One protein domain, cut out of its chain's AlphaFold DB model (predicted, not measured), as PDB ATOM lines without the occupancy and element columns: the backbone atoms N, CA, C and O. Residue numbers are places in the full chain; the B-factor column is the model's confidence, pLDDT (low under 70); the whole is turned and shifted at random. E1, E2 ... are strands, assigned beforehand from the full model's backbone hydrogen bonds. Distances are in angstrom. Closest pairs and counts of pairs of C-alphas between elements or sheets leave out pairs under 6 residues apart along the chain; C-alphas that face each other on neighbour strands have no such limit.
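This is residues 2 to 71 of the 370 residues of an uncharacterized protein of Kinneretia sp. DAIF2 (UniProt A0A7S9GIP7). A small hairpin, E1 and E2, packs over one face of a twisted sheet of three longer, bent strands in the order E3, E4, E5. That sheet is a meander, each strand the antiparallel neighbour of the one before. The printed part has 70 residues, with five named strands and no named helix, all strand; it is compact, radius of gyration of the C-alphas 11.3 A, spanning 31 by 26 by 19 A.

E1, residues 7 to 10, and E2, residues 17 to 20, are antiparallel, with N 9 and O 18 within hydrogen-bond range at 2.8 A. E3, residues 29 to 38, pairs likewise with E4, residues 41 to 52, N 30 and O 51 at 2.8 A. E5, residues 59 to 67, pairs with E4, N 48 and O 62 at 2.8 A. The closest C-alphas of E2 and E4, Ala 17 and Leu 41, are 4.7 A apart.

E1 begins at C-alpha 7 (157.950, 168.099, 98.150); E5 ends at C-alpha 67 (143.478, 170.067, 102.167). E3 is 23.8 A long, E4 22.5 A, E5 22.1 A.

The printed part has no cut and no long link. Residues 2 to 7 have pLDDT under 70.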
ATOM      1  N   THR A   2     169.683 176.394  90.495       28.78
ATOM      2  CA  THR A   2     168.945 175.156  90.775       28.78
ATOM      3  C   THR A   2     167.561 175.521  91.306       28.78
ATOM      4  O   THR A   2     167.448 176.190  92.330       28.78
ATOM      5  N   SER A   3     166.505 175.142  90.588       34.25
ATOM      6  CA  SER A   3     165.126 175.331  91.031       34.25
ATOM      7  C   SER A   3     164.861 174.496  92.288       34.25
ATOM      8  O   SER A   3     165.086 173.286  92.308       34.25
ATOM      9  N   ALA A   4     164.394 175.150  93.352       40.59
ATOM     10  CA  ALA A   4     163.951 174.490  94.574       40.59
ATOM     11  C   ALA A   4     162.679 173.661  94.290       40.59
ATOM     12  O   ALA A   4     161.716 174.173  93.718       40.59
ATOM     13  N   GLN A   5     162.699 172.374  94.651       47.75
ATOM     14  CA  GLN A   5     161.708 171.346  94.284       47.75
ATOM     15  C   GLN A   5     160.590 171.234  95.325       47.75
ATOM     16  O   GLN A   5     160.897 170.807  96.426       47.75
ATOM     17  N   ALA A   6     159.320 171.551  95.053       52.88
ATOM     18  CA  ALA A   6     158.307 171.290  96.085       52.88
ATOM     19  C   ALA A   6     158.232 169.790  96.407       52.88
ATOM     20  O   ALA A   6     158.386 168.945  95.526       52.88
ATOM     21  N   GLY A   7     158.030 169.472  97.678       66.19
ATOM     22  CA  GLY A   7     157.950 168.099  98.150       66.19
ATOM     23  C   GLY A   7     157.077 168.010  99.387       66.19
ATOM     24  O   GLY A   7     156.876 168.998 100.097       66.19
ATOM     25  N   THR A   8     156.536 166.824  99.641       80.44
ATOM     26  CA  THR A   8     155.786 166.540 100.861       80.44
ATOM     27  C   THR A   8     156.752 166.559 102.052       80.44
ATOM     28  O   THR A   8     157.595 165.674 102.198       80.44
ATOM     29  N   ILE A   9     156.657 167.576 102.907       86.62
ATOM     30  CA  ILE A   9     157.507 167.726 104.094       86.62
ATOM     31  C   ILE A   9     156.767 167.126 105.275       86.62
ATOM     32  O   ILE A   9     155.686 167.597 105.619       86.62
ATOM     33  N   LYS A  10     157.335 166.087 105.887       90.38
ATOM     34  CA  LYS A  10     156.717 165.360 106.998       90.38
ATOM     35  C   LYS A  10     157.263 165.848 108.334       90.38
ATOM     36  O   LYS A  10     158.474 165.865 108.539       90.38
ATOM     37  N   ASP A  11     156.371 166.202 109.247       90.31
ATOM     38  CA  ASP A  11     156.730 166.479 110.631       90.31
ATOM     39  C   ASP A  11     157.000 165.158 111.364       90.31
ATOM     40  O   ASP A  11     156.185 164.231 111.342       90.31
ATOM     41  N   ALA A  12     158.161 165.070 112.013       85.69
ATOM     42  CA  ALA A  12     158.577 163.887 112.757       85.69
ATOM     43  C   ALA A  12     157.699 163.636 113.994       85.69
ATOM     44  O   ALA A  12     157.545 162.484 114.393       85.69
ATOM     45  N   GLY A  13     157.127 164.691 114.587       86.44
ATOM     46  CA  GLY A  13     156.281 164.588 115.775       86.44
ATOM     47  C   GLY A  13     154.861 164.128 115.452       86.44
ATOM     48  O   GLY A  13     154.403 163.115 115.973       86.44
ATOM     49  N   SER A  14     154.163 164.860 114.581       85.81
ATOM     50  CA  SER A  14     152.769 164.551 114.225       85.81
ATOM     51  C   SER A  14     152.623 163.446 113.172       85.81
ATOM     52  O   SER A  14     151.548 162.863 113.030       85.81
ATOM     53  N   GLY A  15     153.678 163.147 112.408       88.62
ATOM     54  CA  GLY A  15     153.617 162.235 111.264       88.62
ATOM     55  C   GLY A  15     152.860 162.807 110.062       88.62
ATOM     56  O   GLY A  15     152.648 162.089 109.081       88.62
ATOM     57  N   CYS A  16     152.465 164.077 110.123       93.81
ATOM     58  CA  CYS A  16     151.679 164.750 109.103       93.81
ATOM     59  C   CYS A  16     152.569 165.492 108.127       93.81
ATOM     60  O   CYS A  16     153.616 166.018 108.509       93.81
ATOM     61  N   ALA A  17     152.140 165.554 106.871       93.38
ATOM     62  CA  ALA A  17     152.918 166.186 105.831       93.38
ATOM     63  C   ALA A  17     152.193 167.337 105.129       93.38
ATOM     64  O   ALA A  17     150.974 167.311 104.935       93.38
ATOM     65  N   VAL A  18     152.978 168.347 104.759       92.88
ATOM     66  CA  VAL A  18     152.546 169.557 104.051       92.88
ATOM     67  C   VAL A  18     153.292 169.649 102.724       92.88
ATOM     68  O   VAL A  18     154.491 169.388 102.657       92.88
ATOM     69  N   VAL A  19     152.580 170.028 101.669       89.94
ATOM     70  CA  VAL A  19     153.147 170.318 100.352       89.94
ATOM     71  C   VAL A  19     153.662 171.754 100.373       89.94
ATOM     72  O   VAL A  19     152.875 172.696 100.458       89.94
ATOM     73  N   ALA A  20     154.980 171.919 100.311       87.25
ATOM     74  CA  ALA A  20     155.639 173.222 100.316       87.25
ATOM     75  C   ALA A  20     156.861 173.221  99.390       87.25
ATOM     76  O   ALA A  20     157.286 172.172  98.905       87.25
ATOM     77  N   GLN A  21     157.429 174.397  99.126       82.38
ATOM     78  CA  GLN A  21     158.602 174.557  98.266       82.38
ATOM     79  C   GLN A  21     159.817 173.801  98.809       82.38
ATOM     80  O   GLN A  21     160.047 173.728 100.012       82.38
ATOM     81  N   GLY A  22     160.683 173.336  97.911       80.81
ATOM     82  CA  GLY A  22     161.811 172.476  98.286       80.81
ATOM     83  C   GLY A  22     162.856 173.068  99.184       80.81
ATOM     84  O   GLY A  22     163.501 172.338  99.923       80.81
ATOM     85  N   TYR A  23     163.038 174.383  99.137       83.19
ATOM     86  CA  TYR A  23     163.996 175.015 100.031       83.19
ATOM     87  C   TYR A  23     163.511 174.935 101.489       83.19
ATOM     88  O   TYR A  23     164.338 174.810 102.381       83.19
ATOM     89  N   LEU A  24     162.190 174.912 101.735       87.44
ATOM     90  CA  LEU A  24     161.615 174.661 103.062       87.44
ATOM     91  C   LEU A  24     161.767 173.198 103.492       87.44
ATOM     92  O   LEU A  24     161.709 172.898 104.682       87.44
ATOM     93  N   ALA A  25     161.981 172.295 102.534       82.88
ATOM     94  CA  ALA A  25     162.323 170.898 102.779       82.88
ATOM     95  C   ALA A  25     163.833 170.683 103.007       82.88
ATOM     96  O   ALA A  25     164.254 169.542 103.207       82.88
ATOM     97  N   SER A  26     164.664 171.735 102.950       86.31
ATOM     98  CA  SER A  26     166.104 171.600 103.177       86.31
ATOM     99  C   SER A  26     166.413 171.262 104.637       86.31
ATOM    100  O   SER A  26     165.653 171.568 105.558       86.31
ATOM    101  N   ASN A  27     167.594 170.682 104.863       86.75
ATOM    102  CA  ASN A  27     168.087 170.397 106.211       86.75
ATOM    103  C   ASN A  27     168.315 171.661 107.051       86.75
ATOM    104  O   ASN A  27     168.482 171.547 108.263       86.75
ATOM    105  N   ASP A  28     168.299 172.851 106.446       90.38
ATOM    106  CA  ASP A  28     168.469 174.120 107.157       90.38
ATOM    107  C   ASP A  28     167.236 174.475 107.989       90.38
ATOM    108  O   ASP A  28     167.341 175.248 108.942       90.38
ATOM    109  N   TYR A  29     166.078 173.893 107.667       91.94
ATOM    110  CA  TYR A  29     164.825 174.144 108.360       91.94
ATOM    111  C   TYR A  29     164.453 173.006 109.318       91.94
ATOM    112  O   TYR A  29     164.715 171.819 109.105       91.94
ATOM    113  N   LEU A  30     163.827 173.397 110.423       92.75
ATOM    114  CA  LEU A  30     163.067 172.533 111.313       92.75
ATOM    115  C   LEU A  30     161.588 172.720 110.991       92.75
ATOM    116  O   LEU A  30     161.059 173.814 111.191       92.75
ATOM    117  N   PHE A  31     160.945 171.667 110.490       94.56
ATOM    118  CA  PHE A  31     159.520 171.670 110.178       94.56
ATOM    119  C   PHE A  31     158.693 171.140 111.351       94.56
ATOM    120  O   PHE A  31     159.036 170.114 111.937       94.56
ATOM    121  N   GLN A  32     157.602 171.834 111.668       95.50
ATOM    122  CA  GLN A  32     156.607 171.424 112.654       95.50
ATOM    123  C   GLN A  32     155.203 171.670 112.106       95.50
ATOM    124  O   GLN A  32     154.937 172.717 111.504       95.50
ATOM    125  N   TYR A  33     154.296 170.727 112.360       96.19
ATOM    126  CA  TYR A  33     152.890 170.864 112.008       96.19
ATOM    127  C   TYR A  33     151.996 170.663 113.230       96.19
ATOM    128  O   TYR A  33     152.149 169.706 113.986       96.19
ATOM    129  N   GLN A  34     151.025 171.557 113.396       96.94
ATOM    130  CA  GLN A  34     149.976 171.450 114.400       96.94
ATOM    131  C   GLN A  34     148.614 171.500 113.709       96.94
ATOM    132  O   GLN A  34     148.243 172.524 113.144       96.94
ATOM    133  N   GLY A  35     147.850 170.412 113.763       95.81
ATOM    134  CA  GLY A  35     146.532 170.338 113.134       95.81
ATOM    135  C   GLY A  35     146.052 168.904 112.957       95.81
ATOM    136  O   GLY A  35     146.696 167.961 113.418       95.81
ATOM    137  N   ALA A  36     144.904 168.747 112.298       95.50
ATOM    138  CA  ALA A  36     144.379 167.433 111.950       95.50
ATOM    139  C   ALA A  36     145.050 166.887 110.683       95.50
ATOM    140  O   ALA A  36     145.559 167.629 109.841       95.50
ATOM    141  N   CYS A  37     145.050 165.560 110.556       94.12
ATOM    142  CA  CYS A  37     145.715 164.878 109.455       94.12
ATOM    143  C   CYS A  37     144.841 163.756 108.922       94.12
ATOM    144  O   CYS A  37     144.233 163.002 109.683       94.12
ATOM    145  N   LYS A  38     144.802 163.628 107.599       95.06
ATOM    146  CA  LYS A  38     144.067 162.584 106.895       95.06
ATOM    147  C   LYS A  38     145.027 161.873 105.956       95.06
ATOM    148  O   LYS A  38     145.653 162.505 105.115       95.06
ATOM    149  N   ASN A  39     145.164 160.557 106.118       93.38
ATOM    150  CA  ASN A  39     146.093 159.733 105.333       93.38
ATOM    151  C   ASN A  39     147.547 160.258 105.354       93.38
ATOM    152  O   ASN A  39     148.240 160.220 104.344       93.38
ATOM    153  N   GLY A  40     147.997 160.783 106.498       92.88
ATOM    154  CA  GLY A  40     149.346 161.339 106.657       92.88
ATOM    155  C   GLY A  40     149.553 162.735 106.058       92.88
ATOM    156  O   GLY A  40     150.667 163.245 106.114       92.88
ATOM    157  N   LEU A  41     148.511 163.374 105.524       95.75
ATOM    158  CA  LEU A  41     148.560 164.730 104.974       95.75
ATOM    159  C   LEU A  41     147.792 165.709 105.868       95.75
ATOM    160  O   LEU A  41     146.771 165.341 106.452       95.75
ATOM    161  N   ALA A  42     148.276 166.948 105.967       96.25
ATOM    162  CA  ALA A  42     147.602 168.029 106.687       96.25
ATOM    163  C   ALA A  42     146.192 168.290 106.122       96.25
ATOM    164  O   ALA A  42     146.019 168.416 104.906       96.25
ATOM    165  N   GLU A  43     145.190 168.389 107.002       96.44
ATOM    166  CA  GLU A  43     143.779 168.536 106.628       96.44
ATOM    167  C   GLU A  43     143.017 169.394 107.652       96.44
ATOM    168  O   GLU A  43     143.164 169.233 108.863       96.44
ATOM    169  N   GLY A  44     142.147 170.288 107.184       95.88
ATOM    170  CA  GLY A  44     141.381 171.180 108.057       95.88
ATOM    171  C   GLY A  44     142.229 172.322 108.624       95.88
ATOM    172  O   GLY A  44     143.195 172.753 108.000       95.88
ATOM    173  N   LYS A  45     141.840 172.879 109.778       96.75
ATOM    174  CA  LYS A  45     142.575 173.992 110.405       96.75
ATOM    175  C   LYS A  45     143.904 173.503 110.986       96.75
ATOM    176  O   LYS A  45     143.922 172.512 111.714       96.75
ATOM    177  N   GLY A  46     144.982 174.231 110.717       95.81
ATOM    178  CA  GLY A  46     146.296 173.929 111.261       95.81
ATOM    179  C   GLY A  46     147.320 175.041 111.062       95.81
ATOM    180  O   GLY A  46     147.031 176.108 110.516       95.81
ATOM    181  N   ARG A  47     148.537 174.760 111.519       96.88
ATOM    182  CA  ARG A  47     149.696 175.643 111.464       96.88
ATOM    183  C   ARG A  47     150.924 174.846 111.041       96.88
ATOM    184  O   ARG A  47     151.313 173.900 111.720       96.88
ATOM    185  N   ALA A  48     151.525 175.246 109.930       95.31
ATOM    186  CA  ALA A  48     152.779 174.728 109.406       95.31
ATOM    187  C   ALA A  48     153.884 175.759 109.659       95.31
ATOM    188  O   ALA A  48     153.724 176.938 109.338       95.31
ATOM    189  N   ALA A  49     154.980 175.330 110.272       95.12
ATOM    190  CA  ALA A  49     156.052 176.200 110.729       95.12
ATOM    191  C   ALA A  49     157.412 175.657 110.291       95.12
ATOM    192  O   ALA A  49     157.762 174.525 110.620       95.12
ATOM    193  N   TRP A  50     158.198 176.491 109.612       94.06
ATOM    194  CA  TRP A  50     159.586 176.208 109.253       94.06
ATOM    195  C   TRP A  50     160.505 177.198 109.951       94.06
ATOM    196  O   TRP A  50     160.488 178.390 109.643       94.06
ATOM    197  N   THR A  51     161.321 176.705 110.877       94.31
ATOM    198  CA  THR A  51     162.274 177.516 111.642       94.31
ATOM    199  C   THR A  51     163.685 177.272 111.129       94.31
ATOM    200  O   THR A  51     164.134 176.127 111.092       94.31
ATOM    201  N   LEU A  52     164.402 178.330 110.744       93.81
ATOM    202  CA  LEU A  52     165.780 178.199 110.272       93.81
ATOM    203  C   LEU A  52     166.701 177.816 111.444       93.81
ATOM    204  O   LEU A  52     166.804 178.553 112.426       93.81
ATOM    205  N   ARG A  53     167.411 176.686 111.344       92.81
ATOM    206  CA  ARG A  53     168.258 176.135 112.422       92.81
ATOM    207  C   ARG A  53     169.317 177.118 112.911       92.81
ATOM    208  O   ARG A  53     169.567 177.206 114.108       92.81
ATOM    209  N   HIS A  54     169.922 177.862 111.987       93.12
ATOM    210  CA  HIS A  54     171.002 178.806 112.283       93.12
ATOM    211  C   HIS A  54     170.512 180.220 112.624       93.12
ATOM    212  O   HIS A  54     171.314 181.062 113.018       93.12
ATOM    213  N   ALA A  55     169.209 180.492 112.501       92.50
ATOM    214  CA  ALA A  55     168.605 181.746 112.943       92.50
ATOM    215  C   ALA A  55     167.156 181.501 113.400       92.50
ATOM    216  O   ALA A  55     166.228 181.758 112.635       92.50
ATOM    217  N   PRO A  56     166.933 181.038 114.644       89.25
ATOM    218  CA  PRO A  56     165.600 180.659 115.128       89.25
ATOM    219  C   PRO A  56     164.550 181.780 115.097       89.25
ATOM    220  O   PRO A  56     163.356 181.507 115.109       89.25
ATOM    221  N   SER A  57     164.976 183.047 115.029       91.31
ATOM    222  CA  SER A  57     164.093 184.205 114.832       91.31
ATOM    223  C   SER A  57     163.552 184.339 113.400       91.31
ATOM    224  O   SER A  57     162.660 185.149 113.154       91.31
ATOM    225  N   LYS A  58     164.085 183.575 112.438       90.88
ATOM    226  CA  LYS A  58     163.626 183.517 111.049       90.88
ATOM    227  C   LYS A  58     162.730 182.296 110.870       90.88
ATOM    228  O   LYS A  58     163.208 181.163 110.790       90.88
ATOM    229  N   GLN A  59     161.429 182.554 110.788       91.69
ATOM    230  CA  GLN A  59     160.405 181.534 110.624       91.69
ATOM    231  C   GLN A  59     159.524 181.841 109.413       91.69
ATOM    232  O   GLN A  59     159.170 182.995 109.175       91.69
ATOM    233  N   VAL A  60     159.146 180.799 108.677       91.81
ATOM    234  CA  VAL A  60     158.031 180.836 107.726       91.81
ATOM    235  C   VAL A  60     156.861 180.121 108.386       91.81
ATOM    236  O   VAL A  60     157.023 179.003 108.876       91.81
ATOM    237  N   VAL A  61     155.703 180.775 108.455       93.44
ATOM    238  CA  VAL A  61     154.508 180.226 109.106       93.44
ATOM    239  C   VAL A  61     153.335 180.321 108.154       93.44
ATOM    240  O   VAL A  61     153.008 181.409 107.687       93.44
ATOM    241  N   TRP A  62     152.680 179.190 107.917       93.31
ATOM    242  CA  TRP A  62     151.388 179.129 107.248       93.31
ATOM    243  C   TRP A  62     150.348 178.676 108.263       93.31
ATOM    244  O   TRP A  62     150.406 177.555 108.768       93.31
ATOM    245  N   GLU A  63     149.409 179.555 108.586       95.12
ATOM    246  CA  GLU A  63     148.353 179.295 109.558       95.12
ATOM    247  C   GLU A  63     146.999 179.514 108.896       95.12
ATOM    248  O   GLU A  63     146.732 180.578 108.345       95.12
ATOM    249  N   GLY A  64     146.159 178.483 108.901       95.00
ATOM    250  CA  GLY A  64     144.912 178.496 108.151       95.00
ATOM    251  C   GLY A  64     144.397 177.093 107.884       95.00
ATOM    252  O   GLY A  64     144.567 176.186 108.701       95.00
ATOM    253  N   ARG A  65     143.726 176.910 106.747       96.50
ATOM    254  CA  ARG A  65     143.149 175.624 106.361       96.50
ATOM    255  C   ARG A  65     144.061 174.890 105.382       96.50
ATOM    256  O   ARG A  65     144.654 175.499 104.501       96.50
ATOM    257  N   PHE A  66     144.124 173.572 105.517       96.25
ATOM    258  CA  PHE A  66     144.847 172.662 104.640       96.25
ATOM    259  C   PHE A  66     143.878 171.650 104.018       96.25
ATOM    260  O   PHE A  66     142.867 171.295 104.627       96.25
ATOM    261  N   SER A  67     144.175 171.186 102.806       96.25
ATOM    262  CA  SER A  67     143.478 170.067 102.167       96.25
ATOM    263  C   SER A  67     144.475 169.243 101.368       96.25
ATOM    264  O   SER A  67     145.241 169.804 100.584       96.25
ATOM    265  N   GLY A  68     144.520 167.932 101.620       93.44
ATOM    266  CA  GLY A  68     145.481 167.047 100.957       93.44
ATOM    267  C   GLY A  68     146.937 167.507 101.110       93.44
ATOM    268  O   GLY A  68     147.716 167.387 100.167       93.44
ATOM    269  N   GLY A  69     147.294 168.090 102.260       93.69
ATOM    270  CA  GLY A  69     148.633 168.619 102.530       93.69
ATOM    271  C   GLY A  69     148.899 170.022 101.970       93.69
ATOM    272  O   GLY A  69     149.904 170.625 102.332       93.69
ATOM    273  N   VAL A  70     148.025 170.575 101.130       94.31
ATOM    274  CA  VAL A  70     148.195 171.903 100.518       94.31
ATOM    275  C   VAL A  70     147.534 172.974 101.383       94.31
ATOM    276  O   VAL A  70     146.392 172.807 101.813       94.31
ATOM    277  N   TYR A  71     148.229 174.090 101.612       94.81
ATOM    278  CA  TYR A  71     147.665 175.270 102.272       94.81
ATOM    279  C   TYR A  71     146.621 175.968 101.384       94.81
ATOM    280  O   TYR A  71     146.844 176.174 100.192       94.81
TER     281      TYR A  71